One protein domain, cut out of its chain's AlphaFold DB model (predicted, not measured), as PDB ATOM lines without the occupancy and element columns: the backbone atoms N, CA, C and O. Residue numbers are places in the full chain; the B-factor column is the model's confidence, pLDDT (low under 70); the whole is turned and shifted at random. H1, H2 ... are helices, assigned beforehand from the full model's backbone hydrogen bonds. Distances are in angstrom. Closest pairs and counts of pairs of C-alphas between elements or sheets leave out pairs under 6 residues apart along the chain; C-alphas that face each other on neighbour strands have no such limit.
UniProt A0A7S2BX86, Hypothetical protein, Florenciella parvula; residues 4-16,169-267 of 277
ATOM      1  N   GLY A   4      84.590 119.845  58.431       89.75
ATOM      2  CA  GLY A   4      85.747 119.608  57.565       89.75
ATOM      3  C   GLY A   4      85.430 119.878  56.095       89.75
ATOM      4  O   GLY A   4      86.203 120.545  55.413       89.75
ATOM      5  N   LEU A   5      84.260 119.425  55.630       89.69
ATOM      6  CA  LEU A   5      83.824 119.628  54.247       89.69
ATOM      7  C   LEU A   5      83.344 121.062  53.989       89.69
ATOM      8  O   LEU A   5      83.580 121.593  52.910       89.69
ATOM      9  N   ALA A   6      82.753 121.728  54.983       90.25
ATOM     10  CA  ALA A   6      82.249 123.100  54.849       90.25
ATOM     11  C   ALA A   6      83.337 124.145  54.510       90.25
ATOM     12  O   ALA A   6      83.033 125.240  54.040       90.25
ATOM     13  N   LYS A   7      84.619 123.817  54.719       92.25
ATOM     14  CA  LYS A   7      85.748 124.677  54.331       92.25
ATOM     15  C   LYS A   7      85.955 124.743  52.817       92.25
ATOM     16  O   LYS A   7      86.616 125.660  52.335       92.25
ATOM     17  N   PHE A   8      85.423 123.779  52.066       94.06
ATOM     18  CA  PHE A   8      85.522 123.763  50.614       94.06
ATOM     19  C   PHE A   8      84.264 124.385  50.007       94.06
ATOM     20  O   PHE A   8      83.160 123.865  50.160       94.06
ATOM     21  N   ASP A   9      84.459 125.478  49.265       93.19
ATOM     22  CA  ASP A   9      83.400 126.256  48.607       93.19
ATOM     23  C   ASP A   9      82.416 125.383  47.809       93.19
ATOM     24  O   ASP A   9      81.206 125.574  47.873       93.19
ATOM     25  N   VAL A  10      82.928 124.351  47.134       93.44
ATOM     26  CA  VAL A  10      82.126 123.387  46.372       93.44
ATOM     27  C   VAL A  10      81.058 122.672  47.208       93.44
ATOM     28  O   VAL A  10      79.931 122.520  46.742       93.44
ATOM     29  N   PHE A  11      81.372 122.263  48.439       93.62
ATOM     30  CA  PHE A  11      80.420 121.551  49.292       93.62
ATOM     31  C   PHE A  11      79.474 122.511  49.994       93.62
ATOM     32  O   PHE A  11      78.307 122.183  50.166       93.62
ATOM     33  N   SER A  12      79.942 123.708  50.349       92.56
ATOM     34  CA  SER A  12      79.086 124.746  50.925       92.56
ATOM     35  C   SER A  12      78.045 125.243  49.920       92.56
ATOM     36  O   SER A  12      76.881 125.396  50.278       92.56
ATOM     37  N   LYS A  13      78.425 125.403  48.645       92.06
ATOM     38  CA  LYS A  13      77.487 125.709  47.555       92.06
ATOM     39  C   LYS A  13      76.527 124.560  47.264       92.06
ATOM     40  O   LYS A  13      75.338 124.798  47.084       92.06
ATOM     41  N   ALA A  14      77.009 123.317  47.250       91.75
ATOM     42  CA  ALA A  14      76.127 122.161  47.082       91.75
ATOM     43  C   ALA A  14      75.113 122.060  48.232       91.75
ATOM     44  O   ALA A  14      73.933 121.823  47.993       91.75
ATOM     45  N   ALA A  15      75.549 122.311  49.468       90.38
ATOM     46  CA  ALA A  15      74.695 122.297  50.652       90.38
ATOM     47  C   ALA A  15      73.701 123.469  50.718       90.38
ATOM     48  O   ALA A  15      72.741 123.389  51.479       90.38
ATOM     49  N   SER A  16      73.911 124.547  49.954       89.56
ATOM     50  CA  SER A  16      72.965 125.667  49.884       89.56
ATOM     51  C   SER A  16      71.825 125.438  48.888       89.56
ATOM     52  O   SER A  16      70.977 126.314  48.728       89.56
ATOM     53  N   PRO A 169      66.926 128.477  38.399       85.31
ATOM     54  CA  PRO A 169      67.796 129.228  37.500       85.31
ATOM     55  C   PRO A 169      69.081 129.685  38.208       85.31
ATOM     56  O   PRO A 169      69.036 130.285  39.277       85.31
ATOM     57  N   GLY A 170      70.239 129.374  37.619       85.38
ATOM     58  CA  GLY A 170      71.555 129.709  38.186       85.38
ATOM     59  C   GLY A 170      72.149 128.669  39.147       85.38
ATOM     60  O   GLY A 170      73.336 128.752  39.451       85.38
ATOM     61  N   SER A 171      71.397 127.637  39.549       88.12
ATOM     62  CA  SER A 171      71.862 126.577  40.466       88.12
ATOM     63  C   SER A 171      72.984 125.692  39.907       88.12
ATOM     64  O   SER A 171      73.636 124.966  40.657       88.12
ATOM     65  N   TYR A 172      73.253 125.755  38.596       88.81
ATOM     66  CA  TYR A 172      74.240 124.901  37.931       88.81
ATOM     67  C   TYR A 172      75.635 124.990  38.562       88.81
ATOM     68  O   TYR A 172      76.292 123.968  38.756       88.81
ATOM     69  N   THR A 173      76.090 126.193  38.916       90.06
ATOM     70  CA  THR A 173      77.416 126.405  39.520       90.06
ATOM     71  C   THR A 173      77.511 125.866  40.945       90.06
ATOM     72  O   THR A 173      78.614 125.552  41.397       90.06
ATOM     73  N   SER A 174      76.373 125.708  41.622       91.75
ATOM     74  CA  SER A 174      76.281 125.137  42.965       91.75
ATOM     75  C   SER A 174      76.250 123.612  42.972       91.75
ATOM     76  O   SER A 174      76.498 123.003  44.007       91.75
ATOM     77  N   ARG A 175      75.995 122.971  41.826       92.12
ATOM     78  CA  ARG A 175      76.042 121.510  41.710       92.12
ATOM     79  C   ARG A 175      77.468 121.001  41.973       92.12
ATOM     80  O   ARG A 175      78.421 121.554  41.401       92.12
ATOM     81  N   PRO A 176      77.657 119.938  42.770       93.56
ATOM     82  CA  PRO A 176      78.988 119.403  43.028       93.56
ATOM     83  C   PRO A 176      79.584 118.772  41.751       93.56
ATOM     84  O   PRO A 176      78.863 118.115  40.997       93.56
ATOM     85  N   PRO A 177      80.878 118.970  41.452       95.12
ATOM     86  CA  PRO A 177      81.580 118.256  40.398       95.12
ATOM     87  C   PRO A 177      81.954 116.844  40.863       95.12
ATOM     88  O   PRO A 177      82.171 116.609  42.050       95.12
ATOM     89  N   LEU A 178      82.103 115.917  39.920       95.69
ATOM     90  CA  LEU A 178      82.432 114.516  40.207       95.69
ATOM     91  C   LEU A 178      83.718 114.359  41.034       95.69
ATOM     92  O   LEU A 178      83.788 113.527  41.934       95.69
ATOM     93  N   GLN A 179      84.715 115.212  40.793       95.31
ATOM     94  CA  GLN A 179      85.993 115.206  41.514       95.31
ATOM     95  C   GLN A 179      85.942 115.866  42.909       95.31
ATOM     96  O   GLN A 179      86.989 116.061  43.525       95.31
ATOM     97  N   GLY A 180      84.765 116.259  43.410       94.31
ATOM     98  CA  GLY A 180      84.623 116.912  44.713       94.31
ATOM     99  C   GLY A 180      85.388 118.239  44.793       94.31
ATOM    100  O   GLY A 180      85.184 119.138  43.978       94.31
ATOM    101  N   ALA A 181      86.294 118.375  45.766       94.12
ATOM    102  CA  ALA A 181      87.167 119.550  45.891       94.12
ATOM    103  C   ALA A 181      88.396 119.523  44.960       94.12
ATOM    104  O   ALA A 181      89.211 120.447  45.005       94.12
ATOM    105  N   GLY A 182      88.516 118.491  44.121       92.75
ATOM    106  CA  GLY A 182      89.641 118.262  43.223       92.75
ATOM    107  C   GLY A 182      90.649 117.253  43.785       92.75
ATOM    108  O   GLY A 182      90.745 117.088  45.007       92.75
ATOM    109  N   PRO A 183      91.417 116.585  42.903       88.94
ATOM    110  CA  PRO A 183      92.361 115.537  43.291       88.94
ATOM    111  C   PRO A 183      93.474 116.045  44.216       88.94
ATOM    112  O   PRO A 183      93.889 115.313  45.103       88.94
ATOM    113  N   ASP A 184      93.886 117.308  44.088       90.38
ATOM    114  CA  ASP A 184      94.971 117.880  44.904       90.38
ATOM    115  C   ASP A 184      94.543 118.216  46.339       90.38
ATOM    116  O   ASP A 184      95.378 118.406  47.221       90.38
ATOM    117  N   LYS A 185      93.233 118.343  46.577       92.69
ATOM    118  CA  LYS A 185      92.680 118.745  47.879       92.69
ATOM    119  C   LYS A 185      92.053 117.577  48.621       92.69
ATOM    120  O   LYS A 185      92.249 117.454  49.826       92.69
ATOM    121  N   LEU A 186      91.266 116.762  47.917       91.75
ATOM    122  CA  LEU A 186      90.568 115.596  48.457       91.75
ATOM    123  C   LEU A 186      90.576 114.459  47.415       91.75
ATOM    124  O   LEU A 186      89.554 114.196  46.776       91.75
ATOM    125  N   PRO A 187      91.719 113.776  47.217       90.12
ATOM    126  CA  PRO A 187      91.864 112.746  46.182       90.12
ATOM    127  C   PRO A 187      90.918 111.556  46.377       90.12
ATOM    128  O   PRO A 187      90.462 110.958  45.404       90.12
ATOM    129  N   ASN A 188      90.581 111.246  47.625       90.50
ATOM    130  CA  ASN A 188      89.784 110.093  48.033       90.50
ATOM    131  C   ASN A 188      88.281 110.385  48.196       90.50
ATOM    132  O   ASN A 188      87.552 109.530  48.693       90.50
ATOM    133  N   LEU A 189      87.805 111.567  47.795       93.25
ATOM    134  CA  LEU A 189      86.389 111.928  47.863       93.25
ATOM    135  C   LEU A 189      85.877 112.322  46.479       93.25
ATOM    136  O   LEU A 189      86.344 113.293  45.884       93.25
ATOM    137  N   LYS A 190      84.887 111.572  45.989       95.50
ATOM    138  CA  LYS A 190      84.187 111.815  44.722       95.50
ATOM    139  C   LYS A 190      82.702 112.035  44.989       95.50
ATOM    140  O   LYS A 190      82.165 111.537  45.976       95.50
ATOM    141  N   CYS A 191      82.047 112.792  44.122       95.56
ATOM    142  CA  CYS A 191      80.608 113.011  44.182       95.56
ATOM    143  C   CYS A 191      79.915 112.160  43.117       95.56
ATOM    144  O   CYS A 191      80.367 112.121  41.976       95.56
ATOM    145  N   ALA A 192      78.791 111.549  43.486       94.94
ATOM    146  CA  ALA A 192      77.886 110.838  42.588       94.94
ATOM    147  C   ALA A 192      76.442 111.331  42.790       94.94
ATOM    148  O   ALA A 192      76.142 112.014  43.774       94.94
ATOM    149  N   GLY A 193      75.571 111.010  41.840       91.44
ATOM    150  CA  GLY A 193      74.168 111.400  41.803       91.44
ATOM    151  C   GLY A 193      73.788 112.094  40.496       91.44
ATOM    152  O   GLY A 193      74.611 112.723  39.823       91.44
ATOM    153  N   ASP A 194      72.503 112.034  40.169       87.81
ATOM    154  CA  ASP A 194      71.877 112.651  38.992       87.81
ATOM    155  C   ASP A 194      72.102 114.164  38.874       87.81
ATOM    156  O   ASP A 194      71.912 114.727  37.804       87.81
ATOM    157  N   TRP A 195      72.542 114.827  39.939       88.56
ATOM    158  CA  TRP A 195      72.842 116.250  39.995       88.56
ATOM    159  C   TRP A 195      74.338 116.582  39.939       88.56
ATOM    160  O   TRP A 195      74.709 117.753  39.885       88.56
ATOM    161  N   VAL A 196      75.236 115.604  39.869       92.00
ATOM    162  CA  VAL A 196      76.686 115.859  39.801       92.00
ATOM    163  C   VAL A 196      77.091 116.408  38.437       92.00
ATOM    164  O   VAL A 196      76.534 116.005  37.421       92.00
ATOM    165  N   ARG A 197      78.053 117.332  38.375       92.19
ATOM    166  CA  ARG A 197      78.666 117.778  37.109       92.19
ATOM    167  C   ARG A 197      79.818 116.842  36.743       92.19
ATOM    168  O   ARG A 197      80.814 116.803  37.464       92.19
ATOM    169  N   MET A 198      79.688 116.108  35.637       90.81
ATOM    170  CA  MET A 198      80.679 115.101  35.229       90.81
ATOM    171  C   MET A 198      81.735 115.640  34.250       90.81
ATOM    172  O   MET A 198      82.758 114.994  34.037       90.81
ATOM    173  N   GLY A 199      81.555 116.859  33.725       88.31
ATOM    174  CA  GLY A 199      82.535 117.503  32.847       88.31
ATOM    175  C   GLY A 199      82.703 116.724  31.545       88.31
ATOM    176  O   GLY A 199      81.722 116.466  30.861       88.31
ATOM    177  N   GLU A 200      83.932 116.321  31.224       86.69
ATOM    178  CA  GLU A 200      84.235 115.494  30.043       86.69
ATOM    179  C   GLU A 200      83.649 114.073  30.125       86.69
ATOM    180  O   GLU A 200      83.533 113.405  29.105       86.69
ATOM    181  N   ARG A 201      83.248 113.616  31.321       86.62
ATOM    182  CA  ARG A 201      82.634 112.295  31.569       86.62
ATOM    183  C   ARG A 201      81.107 112.334  31.511       86.62
ATOM    184  O   ARG A 201      80.430 111.533  32.148       86.62
ATOM    185  N   GLU A 202      80.536 113.334  30.850       85.19
ATOM    186  CA  GLU A 202      79.086 113.444  30.743       85.19
ATOM    187  C   GLU A 202      78.537 112.354  29.809       85.19
ATOM    188  O   GLU A 202      78.921 112.261  28.649       85.19
ATOM    189  N   HIS A 203      77.617 111.539  30.328       79.44
ATOM    190  CA  HIS A 203      77.105 110.314  29.691       79.44
ATOM    191  C   HIS A 203      76.180 110.558  28.487       79.44
ATOM    192  O   HIS A 203      75.896 109.655  27.708       79.44
ATOM    193  N   GLY A 204      75.692 111.788  28.315       73.12
ATOM    194  CA  GLY A 204      74.741 112.139  27.258       73.12
ATOM    195  C   GLY A 204      73.276 111.865  27.612       73.12
ATOM    196  O   GLY A 204      72.403 112.373  26.911       73.12
ATOM    197  N   ALA A 205      72.982 111.165  28.719       66.00
ATOM    198  CA  ALA A 205      71.624 111.071  29.256       66.00
ATOM    199  C   ALA A 205      71.081 112.476  29.551       66.00
ATOM    200  O   ALA A 205      71.599 113.220  30.391       66.00
ATOM    201  N   LYS A 206      70.044 112.861  28.802       62.56
ATOM    202  CA  LYS A 206      69.432 114.187  28.876       62.56
ATOM    203  C   LYS A 206      68.338 114.170  29.933       62.56
ATOM    204  O   LYS A 206      67.252 113.655  29.700       62.56
ATOM    205  N   GLY A 207      68.625 114.767  31.082       61.88
ATOM    206  CA  GLY A 207      67.683 114.877  32.192       61.88
ATOM    207  C   GLY A 207      68.290 114.420  33.510       61.88
ATOM    208  O   GLY A 207      69.414 113.927  33.574       61.88
ATOM    209  N   LEU A 208      67.540 114.640  34.581       60.84
ATOM    210  CA  LEU A 208      67.862 114.154  35.915       60.84
ATOM    211  C   LEU A 208      67.124 112.828  36.062       60.84
ATOM    212  O   LEU A 208      65.944 112.798  36.395       60.84
ATOM    213  N   CYS A 209      67.784 111.755  35.646       72.25
ATOM    214  CA  CYS A 209      67.206 110.420  35.596       72.25
ATOM    215  C   CYS A 209      68.020 109.450  36.455       72.25
ATOM    216  O   CYS A 209      69.199 109.676  36.747       72.25
ATOM    217  N   GLN A 210      67.385 108.339  36.822       79.31
ATOM    218  CA  GLN A 210      68.017 107.240  37.555       79.31
ATOM    219  C   GLN A 210      69.269 106.722  36.826       79.31
ATOM    220  O   GLN A 210      70.289 106.473  37.462       79.31
ATOM    221  N   GLU A 211      69.240 106.677  35.490       83.19
ATOM    222  CA  GLU A 211      70.397 106.329  34.655       83.19
ATOM    223  C   GLU A 211      71.590 107.264  34.906       83.19
ATOM    224  O   GLU A 211      72.712 106.810  35.123       83.19
ATOM    225  N   ARG A 212      71.363 108.582  34.957       86.69
ATOM    226  CA  ARG A 212      72.438 109.545  35.222       86.69
ATOM    227  C   ARG A 212      73.008 109.374  36.629       86.69
ATOM    228  O   ARG A 212      74.223 109.482  36.805       86.69
ATOM    229  N   ALA A 213      72.163 109.091  37.624       90.12
ATOM    230  CA  ALA A 213      72.628 108.771  38.975       90.12
ATOM    231  C   ALA A 213      73.516 107.520  38.975       90.12
ATOM    232  O   ALA A 213      74.630 107.577  39.496       90.12
ATOM    233  N   TYR A 214      73.063 106.445  38.328       90.56
ATOM    234  CA  TYR A 214      73.804 105.195  38.189       90.56
ATOM    235  C   TYR A 214      75.170 105.408  37.523       90.56
ATOM    236  O   TYR A 214      76.210 105.093  38.107       90.56
ATOM    237  N   VAL A 215      75.193 106.049  36.353       92.12
ATOM    238  CA  VAL A 215      76.430 106.281  35.598       92.12
ATOM    239  C   VAL A 215      77.391 107.197  36.340       92.12
ATOM    240  O   VAL A 215      78.585 106.914  36.403       92.12
ATOM    241  N   SER A 216      76.897 108.265  36.971       93.88
ATOM    242  CA  SER A 216      77.761 109.132  37.778       93.88
ATOM    243  C   SER A 216      78.390 108.395  38.965       93.88
ATOM    244  O   SER A 216      79.513 108.715  39.349       93.88
ATOM    245  N   GLY A 217      77.703 107.389  39.515       95.19
ATOM    246  CA  GLY A 217      78.252 106.473  40.512       95.19
ATOM    247  C   GLY A 217      79.401 105.637  39.954       95.19
ATOM    248  O   GLY A 217      80.475 105.599  40.558       95.19
ATOM    249  N   LEU A 218      79.213 105.035  38.776       95.31
ATOM    250  CA  LEU A 218      80.261 104.271  38.088       95.31
ATOM    251  C   LEU A 218      81.479 105.142  37.758       95.31
ATOM    252  O   LEU A 218      82.616 104.759  38.032       95.31
ATOM    253  N   GLU A 219      81.258 106.345  37.232       95.50
ATOM    254  CA  GLU A 219      82.331 107.287  36.919       95.50
ATOM    255  C   GLU A 219      83.053 107.785  38.178       95.50
ATOM    256  O   GLU A 219      84.282 107.900  38.189       95.50
ATOM    257  N   ALA A 220      82.325 108.035  39.271       95.56
ATOM    258  CA  ALA A 220      82.923 108.391  40.554       95.56
ATOM    259  C   ALA A 220      83.793 107.248  41.102       95.56
ATOM    260  O   ALA A 220      84.915 107.496  41.551       95.56
ATOM    261  N   ALA A 221      83.329 105.998  41.010       95.19
ATOM    262  CA  ALA A 221      84.105 104.822  41.397       95.19
ATOM    263  C   ALA A 221      85.363 104.655  40.525       95.19
ATOM    264  O   ALA A 221      86.464 104.475  41.049       95.19
ATOM    265  N   ASN A 222      85.235 104.811  39.205       94.75
ATOM    266  CA  ASN A 222      86.362 104.793  38.273       94.75
ATOM    267  C   ASN A 222      87.404 105.875  38.601       94.75
ATOM    268  O   ASN A 222      88.606 105.602  38.591       94.75
ATOM    269  N   ALA A 223      86.958 107.093  38.923       93.62
ATOM    270  CA  ALA A 223      87.835 108.197  39.308       93.62
ATOM    271  C   ALA A 223      88.527 107.964  40.663       93.62
ATOM    272  O   ALA A 223      89.660 108.411  40.875       93.62
ATOM    273  N   LEU A 224      87.860 107.272  41.591       92.88
ATOM    274  CA  LEU A 224      88.448 106.884  42.869       92.88
ATOM    275  C   LEU A 224      89.544 105.827  42.676       92.88
ATOM    276  O   LEU A 224      90.633 105.991  43.221       92.88
ATOM    277  N   LEU A 225      89.300 104.809  41.840       92.19
ATOM    278  CA  LEU A 225      90.307 103.806  41.475       92.19
ATOM    279  C   LEU A 225      91.557 104.444  40.854       92.19
ATOM    280  O   LEU A 225      92.673 104.042  41.182       92.19
ATOM    281  N   ASP A 226      91.392 105.455  39.996       90.25
ATOM    282  CA  ASP A 226      92.523 106.209  39.435       90.25
ATOM    283  C   ASP A 226      93.340 106.915  40.517       90.25
ATOM    284  O   ASP A 226      94.568 106.835  40.526       90.25
ATOM    285  N   SER A 227      92.652 107.573  41.453       88.81
ATOM    286  CA  SER A 227      93.296 108.317  42.540       88.81
ATOM    287  C   SER A 227      94.064 107.373  43.476       88.81
ATOM    288  O   SER A 227      95.196 107.664  43.847       88.81
ATOM    289  N   MET A 228      93.491 106.206  43.793       86.31
ATOM    290  CA  MET A 228      94.143 105.177  44.613       86.31
ATOM    291  C   MET A 228      95.372 104.574  43.930       86.31
ATOM    292  O   MET A 228      96.396 104.383  44.574       86.31
ATOM    293  N   ARG A 229      95.309 104.292  42.621       86.88
ATOM    294  CA  ARG A 229      96.466 103.776  41.871       86.88
ATOM    295  C   ARG A 229      97.627 104.761  41.859       86.88
ATOM    296  O   ARG A 229      98.767 104.348  42.054       86.88
ATOM    297  N   LEU A 230      97.335 106.044  41.647       82.00
ATOM    298  CA  LEU A 230      98.346 107.099  41.661       82.00
ATOM    299  C   LEU A 230      99.013 107.219  43.041       82.00
ATOM    300  O   LEU A 230     100.235 107.354  43.128       82.00
ATOM    301  N   ASP A 231      98.224 107.110  44.110       80.38
ATOM    302  CA  ASP A 231      98.722 107.130  45.485       80.38
ATOM    303  C   ASP A 231      99.588 105.901  45.802       80.38
ATOM    304  O   ASP A 231     100.697 106.055  46.311       80.38
ATOM    305  N   SER A 232      99.175 104.684  45.416       80.12
ATOM    306  CA  SER A 232      99.990 103.465  45.580       80.12
ATOM    307  C   SER A 232     101.339 103.564  44.860       80.12
ATOM    308  O   SER A 232     102.361 103.167  45.417       80.12
ATOM    309  N   MET A 233     101.366 104.120  43.640       76.00
ATOM    310  CA  MET A 233     102.620 104.336  42.904       76.00
ATOM    311  C   MET A 233     103.543 105.344  43.601       76.00
ATOM    312  O   MET A 233     104.760 105.200  43.533       76.00
ATOM    313  N   SER A 234     102.971 106.341  44.276       77.56
ATOM    314  CA  SER A 234     103.722 107.406  44.953       77.56
ATOM    315  C   SER A 234     104.183 107.009  46.362       77.56
ATOM    316  O   SER A 234     105.233 107.456  46.816       77.56
ATOM    317  N   SER A 235     103.417 106.160  47.054       77.38
ATOM    318  CA  SER A 235     103.643 105.746  48.448       77.38
ATOM    319  C   SER A 235     104.327 104.380  48.596       77.38
ATOM    320  O   SER A 235     104.695 104.001  49.707       77.38
ATOM    321  N   GLY A 236     104.498 103.625  47.502       71.06
ATOM    322  CA  GLY A 236     105.028 102.255  47.535       71.06
ATOM    323  C   GLY A 236     104.076 101.240  48.186       71.06
ATOM    324  O   GLY A 236     104.499 100.139  48.538       71.06
ATOM    325  N   GLY A 237     102.807 101.612  48.379       70.88
ATOM    326  CA  GLY A 237     101.771 100.767  48.968       70.88
ATOM    327  C   GLY A 237     101.186  99.743  47.990       70.88
ATOM    328  O   GLY A 237     101.432  99.775  46.783       70.88
ATOM    329  N   ALA A 238     100.358  98.833  48.513       68.62
ATOM    330  CA  ALA A 238      99.648  97.852  47.697       68.62
ATOM    331  C   ALA A 238      98.805  98.548  46.613       68.62
ATOM    332  O   ALA A 238      98.058  99.487  46.896       68.62
ATOM    333  N   THR A 239      98.938  98.105  45.361       68.25
ATOM    334  CA  THR A 239      98.197  98.666  44.226       68.25
ATOM    335  C   THR A 239      96.738  98.227  44.272       68.25
ATOM    336  O   THR A 239      96.452  97.039  44.418       68.25
ATOM    337  N   ALA A 240      95.806  99.168  44.103       70.69
ATOM    338  CA  ALA A 240      94.387  98.847  43.974       70.69
ATOM    339  C   ALA A 240      94.143  97.883  42.791       70.69
ATOM    340  O   ALA A 240      94.482  98.186  41.643       70.69
ATOM    341  N   THR A 241      93.531  96.729  43.073       74.06
ATOM    342  CA  THR A 241      93.311  95.624  42.119       74.06
ATOM    343  C   THR A 241      91.984  95.711  41.356       74.06
ATOM    344  O   THR A 241      91.705  94.859  40.518       74.06
ATOM    345  N   GLY A 242      91.156  96.731  41.613       78.75
ATOM    346  CA  GLY A 242      89.823  96.858  41.014       78.75
ATOM    347  C   GLY A 242      89.846  97.281  39.542       78.75
ATOM    348  O   GLY A 242      90.492  98.263  39.180       78.75
ATOM    349  N   THR A 243      89.116  96.579  38.680       88.06
ATOM    350  CA  THR A 243      88.950  96.950  37.264       88.06
ATOM    351  C   THR A 243      87.955  98.101  37.125       88.06
ATOM    352  O   THR A 243      86.960  98.153  37.844       88.06
ATOM    353  N   LYS A 244      88.217  99.037  36.204       92.31
ATOM    354  CA  LYS A 244      87.254 100.103  35.897       92.31
ATOM    355  C   LYS A 244      86.010  99.522  35.240       92.31
ATOM    356  O   LYS A 244      86.122  98.659  34.372       92.31
ATOM    357  N   HIS A 245      84.851 100.055  35.601       92.56
ATOM    358  CA  HIS A 245      83.617  99.742  34.904       92.56
ATOM    359  C   HIS A 245      83.600 100.440  33.542       92.56
ATOM    360  O   HIS A 245      83.906 101.632  33.455       92.56
ATOM    361  N   ASN A 246      83.227  99.716  32.487       91.56
ATOM    362  CA  ASN A 246      83.006 100.314  31.176       91.56
ATOM    363  C   ASN A 246      81.664 101.057  31.174       91.56
ATOM    364  O   ASN A 246      80.635 100.449  31.460       91.56
ATOM    365  N   VAL A 247      81.664 102.355  30.876       88.31
ATOM    366  CA  VAL A 247      80.439 103.154  30.745       88.31
ATOM    367  C   VAL A 247      80.121 103.277  29.261       88.31
ATOM    368  O   VAL A 247      80.920 103.801  28.485       88.31
ATOM    369  N   ILE A 248      78.973 102.738  28.858       85.56
ATOM    370  CA  ILE A 248      78.543 102.705  27.459       85.56
ATOM    371  C   ILE A 248      77.897 104.052  27.128       85.56
ATOM    372  O   ILE A 248      76.974 104.432  27.832       85.56
ATOM    373  N   PRO A 249      78.325 104.782  26.086       80.69
ATOM    374  CA  PRO A 249      77.736 106.078  25.768       80.69
ATOM    375  C   PRO A 249      76.277 105.948  25.317       80.69
ATOM    376  O   PRO A 249      75.899 104.973  24.661       80.69
ATOM    377  N   VAL A 250      75.472 106.974  25.598       81.38
ATOM    378  CA  VAL A 250      74.123 107.082  25.027       81.38
ATOM    379  C   VAL A 250      74.216 107.228  23.507       81.38
ATOM    380  O   VAL A 250      75.118 107.884  22.978       81.38
ATOM    381  N   ARG A 251      73.256 106.626  22.794       79.75
ATOM    382  CA  ARG A 251      73.110 106.774  21.341       79.75
ATOM    383  C   ARG A 251      73.074 108.254  20.960       79.75
ATOM    384  O   ARG A 251      72.367 109.053  21.571       79.75
ATOM    385  N   GLU A 252      73.809 108.607  19.913       79.19
ATOM    386  CA  GLU A 252      73.796 109.975  19.413       79.19
ATOM    387  C   GLU A 252      72.414 110.387  18.887       79.19
ATOM    388  O   GLU A 252      71.684 109.580  18.309       79.19
ATOM    389  N   ASP A 253      72.094 111.677  19.033       80.31
ATOM    390  CA  ASP A 253      70.920 112.272  18.395       80.31
ATOM    391  C   ASP A 253      70.926 111.993  16.883       80.31
ATOM    392  O   ASP A 253      71.965 112.088  16.220       80.31
ATOM    393  N   GLU A 254      69.739 111.743  16.329       84.50
ATOM    394  CA  GLU A 254      69.553 111.582  14.889       84.50
ATOM    395  C   GLU A 254      70.115 112.787  14.102       84.50
ATOM    396  O   GLU A 254      69.979 113.935  14.555       84.50
ATOM    397  N   PRO A 255      70.694 112.589  12.900       88.81
ATOM    398  CA  PRO A 255      71.323 113.665  12.129       88.81
ATOM    399  C   PRO A 255      70.424 114.891  11.926       88.81
ATOM    400  O   PRO A 255      70.868 116.026  12.099       88.81
ATOM    401  N   GLN A 256      69.135 114.681  11.639       90.38
ATOM    402  CA  GLN A 256      68.160 115.762  11.481       90.38
ATOM    403  C   GLN A 256      67.958 116.587  12.762       90.38
ATOM    404  O   GLN A 256      67.764 117.800  12.683       90.38
ATOM    405  N   VAL A 257      68.047 115.963  13.941       84.88
ATOM    406  CA  VAL A 257      67.938 116.659  15.232       84.88
ATOM    407  C   VAL A 257      69.173 117.528  15.457       84.88
ATOM    408  O   VAL A 257      69.034 118.693  15.834       84.88
ATOM    409  N   LYS A 258      70.371 117.006  15.160       86.94
ATOM    410  CA  LYS A 258      71.627 117.769  15.255       86.94
ATOM    411  C   LYS A 258      71.624 118.989  14.331       86.94
ATOM    412  O   LYS A 258      71.911 120.095  14.787       86.94
ATOM    413  N   ILE A 259      71.222 118.806  13.070       91.19
ATOM    414  CA  ILE A 259      71.092 119.898  12.092       91.19
ATOM    415  C   ILE A 259      70.083 120.939  12.594       91.19
ATOM    416  O   ILE A 259      70.376 122.132  12.607       91.19
ATOM    417  N   GLY A 260      68.915 120.499  13.072       87.69
ATOM    418  CA  GLY A 260      67.895 121.393  13.621       87.69
ATOM    419  C   GLY A 260      68.396 122.217  14.813       87.69
ATOM    420  O   GLY A 260      68.154 123.424  14.877       87.69
ATOM    421  N   GLN A 261      69.140 121.602  15.739       85.62
ATOM    422  CA  GLN A 261      69.762 122.299  16.871       85.62
ATOM    423  C   GLN A 261      70.811 123.322  16.416       85.62
ATOM    424  O   GLN A 261      70.874 124.420  16.970       85.62
ATOM    425  N   GLU A 262      71.632 122.988  15.421       89.44
ATOM    426  CA  GLU A 262      72.640 123.899  14.878       89.44
ATOM    427  C   GLU A 262      72.004 125.117  14.203       89.44
ATOM    428  O   GLU A 262      72.353 126.253  14.533       89.44
ATOM    429  N   VAL A 263      71.001 124.894  13.350       89.44
ATOM    430  CA  VAL A 263      70.212 125.969  12.732       89.44
ATOM    431  C   VAL A 263      69.567 126.844  13.807       89.44
ATOM    432  O   VAL A 263      69.698 128.065  13.762       89.44
ATOM    433  N   SER A 264      68.933 126.235  14.812       85.62
ATOM    434  CA  SER A 264      68.306 126.949  15.928       85.62
ATOM    435  C   SER A 264      69.311 127.825  16.685       85.62
ATOM    436  O   SER A 264      69.069 129.017  16.872       85.62
ATOM    437  N   ARG A 265      70.486 127.287  17.049       85.62
ATOM    438  CA  ARG A 265      71.553 128.062  17.709       85.62
ATOM    439  C   ARG A 265      72.008 129.250  16.866       85.62
ATOM    440  O   ARG A 265      72.151 130.342  17.410       85.62
ATOM    441  N   ASN A 266      72.192 129.053  15.562       86.62
ATOM    442  CA  ASN A 266      72.618 130.118  14.659       86.62
ATOM    443  C   ASN A 266      71.549 131.214  14.544       86.62
ATOM    444  O   ASN A 266      71.870 132.393  14.681       86.62
ATOM    445  N   VAL A 267      70.272 130.852  14.403       85.38
ATOM    446  CA  VAL A 267      69.160 131.818  14.351       85.38
ATOM    447  C   VAL A 267      69.029 132.592  15.667       85.38
ATOM    448  O   VAL A 267      68.982 133.821  15.666       85.38
TER     449      VAL A 267
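What this domain is: This is residues 4 to 16 and 169 to 267 of the 277 residues of the protein "Hypothetical protein" of Florenciella parvula (UniProt A0A7S2BX86). One long helix, H3, forms a side of the body; loops from residues 175 to 209 lie over it, with residues 190 to 192 packed on it, and the short helices H1 and H2 lie beyond those loops. After H3 the chain folds back along it, residues 244 to 247 packing on it, and leads to H4, which sticks out as a free arm. The printed part has 112 residues with four named helices, H1, H2, H3 and H4 in that order, and no named strand. The class is all helix, though the helices hold only 50 of the 112 residues. The whole is loose and elongated, with a radius of gyration of the C-alphas of 17.2 A and spans of 55 by 34 by 25 A.

Where its parts are: H3, residues 210 to 235, measures 37.3 A from first to last C-alpha and begins with C-alpha 210 at (68.017, 107.240, 37.555). H4, residues 255 to 267, measures 18.4 A and ends with C-alpha 267 at (69.160, 131.818, 14.351). H1, residues 9 to 15, measures 9.8 A, with C-alpha 9 at (83.400, 126.256, 48.607). H2, residues 171 to 174, measures 5.3 A.

How they stand to each other: H3 touches no helix and is apart from H1, H2 and H4. H1 and H2 only just touch, with 3 pairs of C-alphas within 8 A; the closest C-alphas, of Lys 13 and Ser 174, are 4.8 A apart. H4 is apart from H1 and H2. In H1, H3 and H4 every O i to N i+4 pair is within hydrogen-bond range; H2 is too short for such a pair.

The domain as a whole: The farthest C-alphas, of Gly 236 and Val 267, are 57.1 A apart. Residues 17 to 168 are not printed, and C-alphas 16 and 169 are 13.9 A apart across this cut. The links H2 to H3 and H3 to H4 are long, with 35 and 19 residues. Residues 254 to 267 stand free. The mean pLDDT of the printed part is 86.8; residues 205 to 208 and 238 to 239 are under 70.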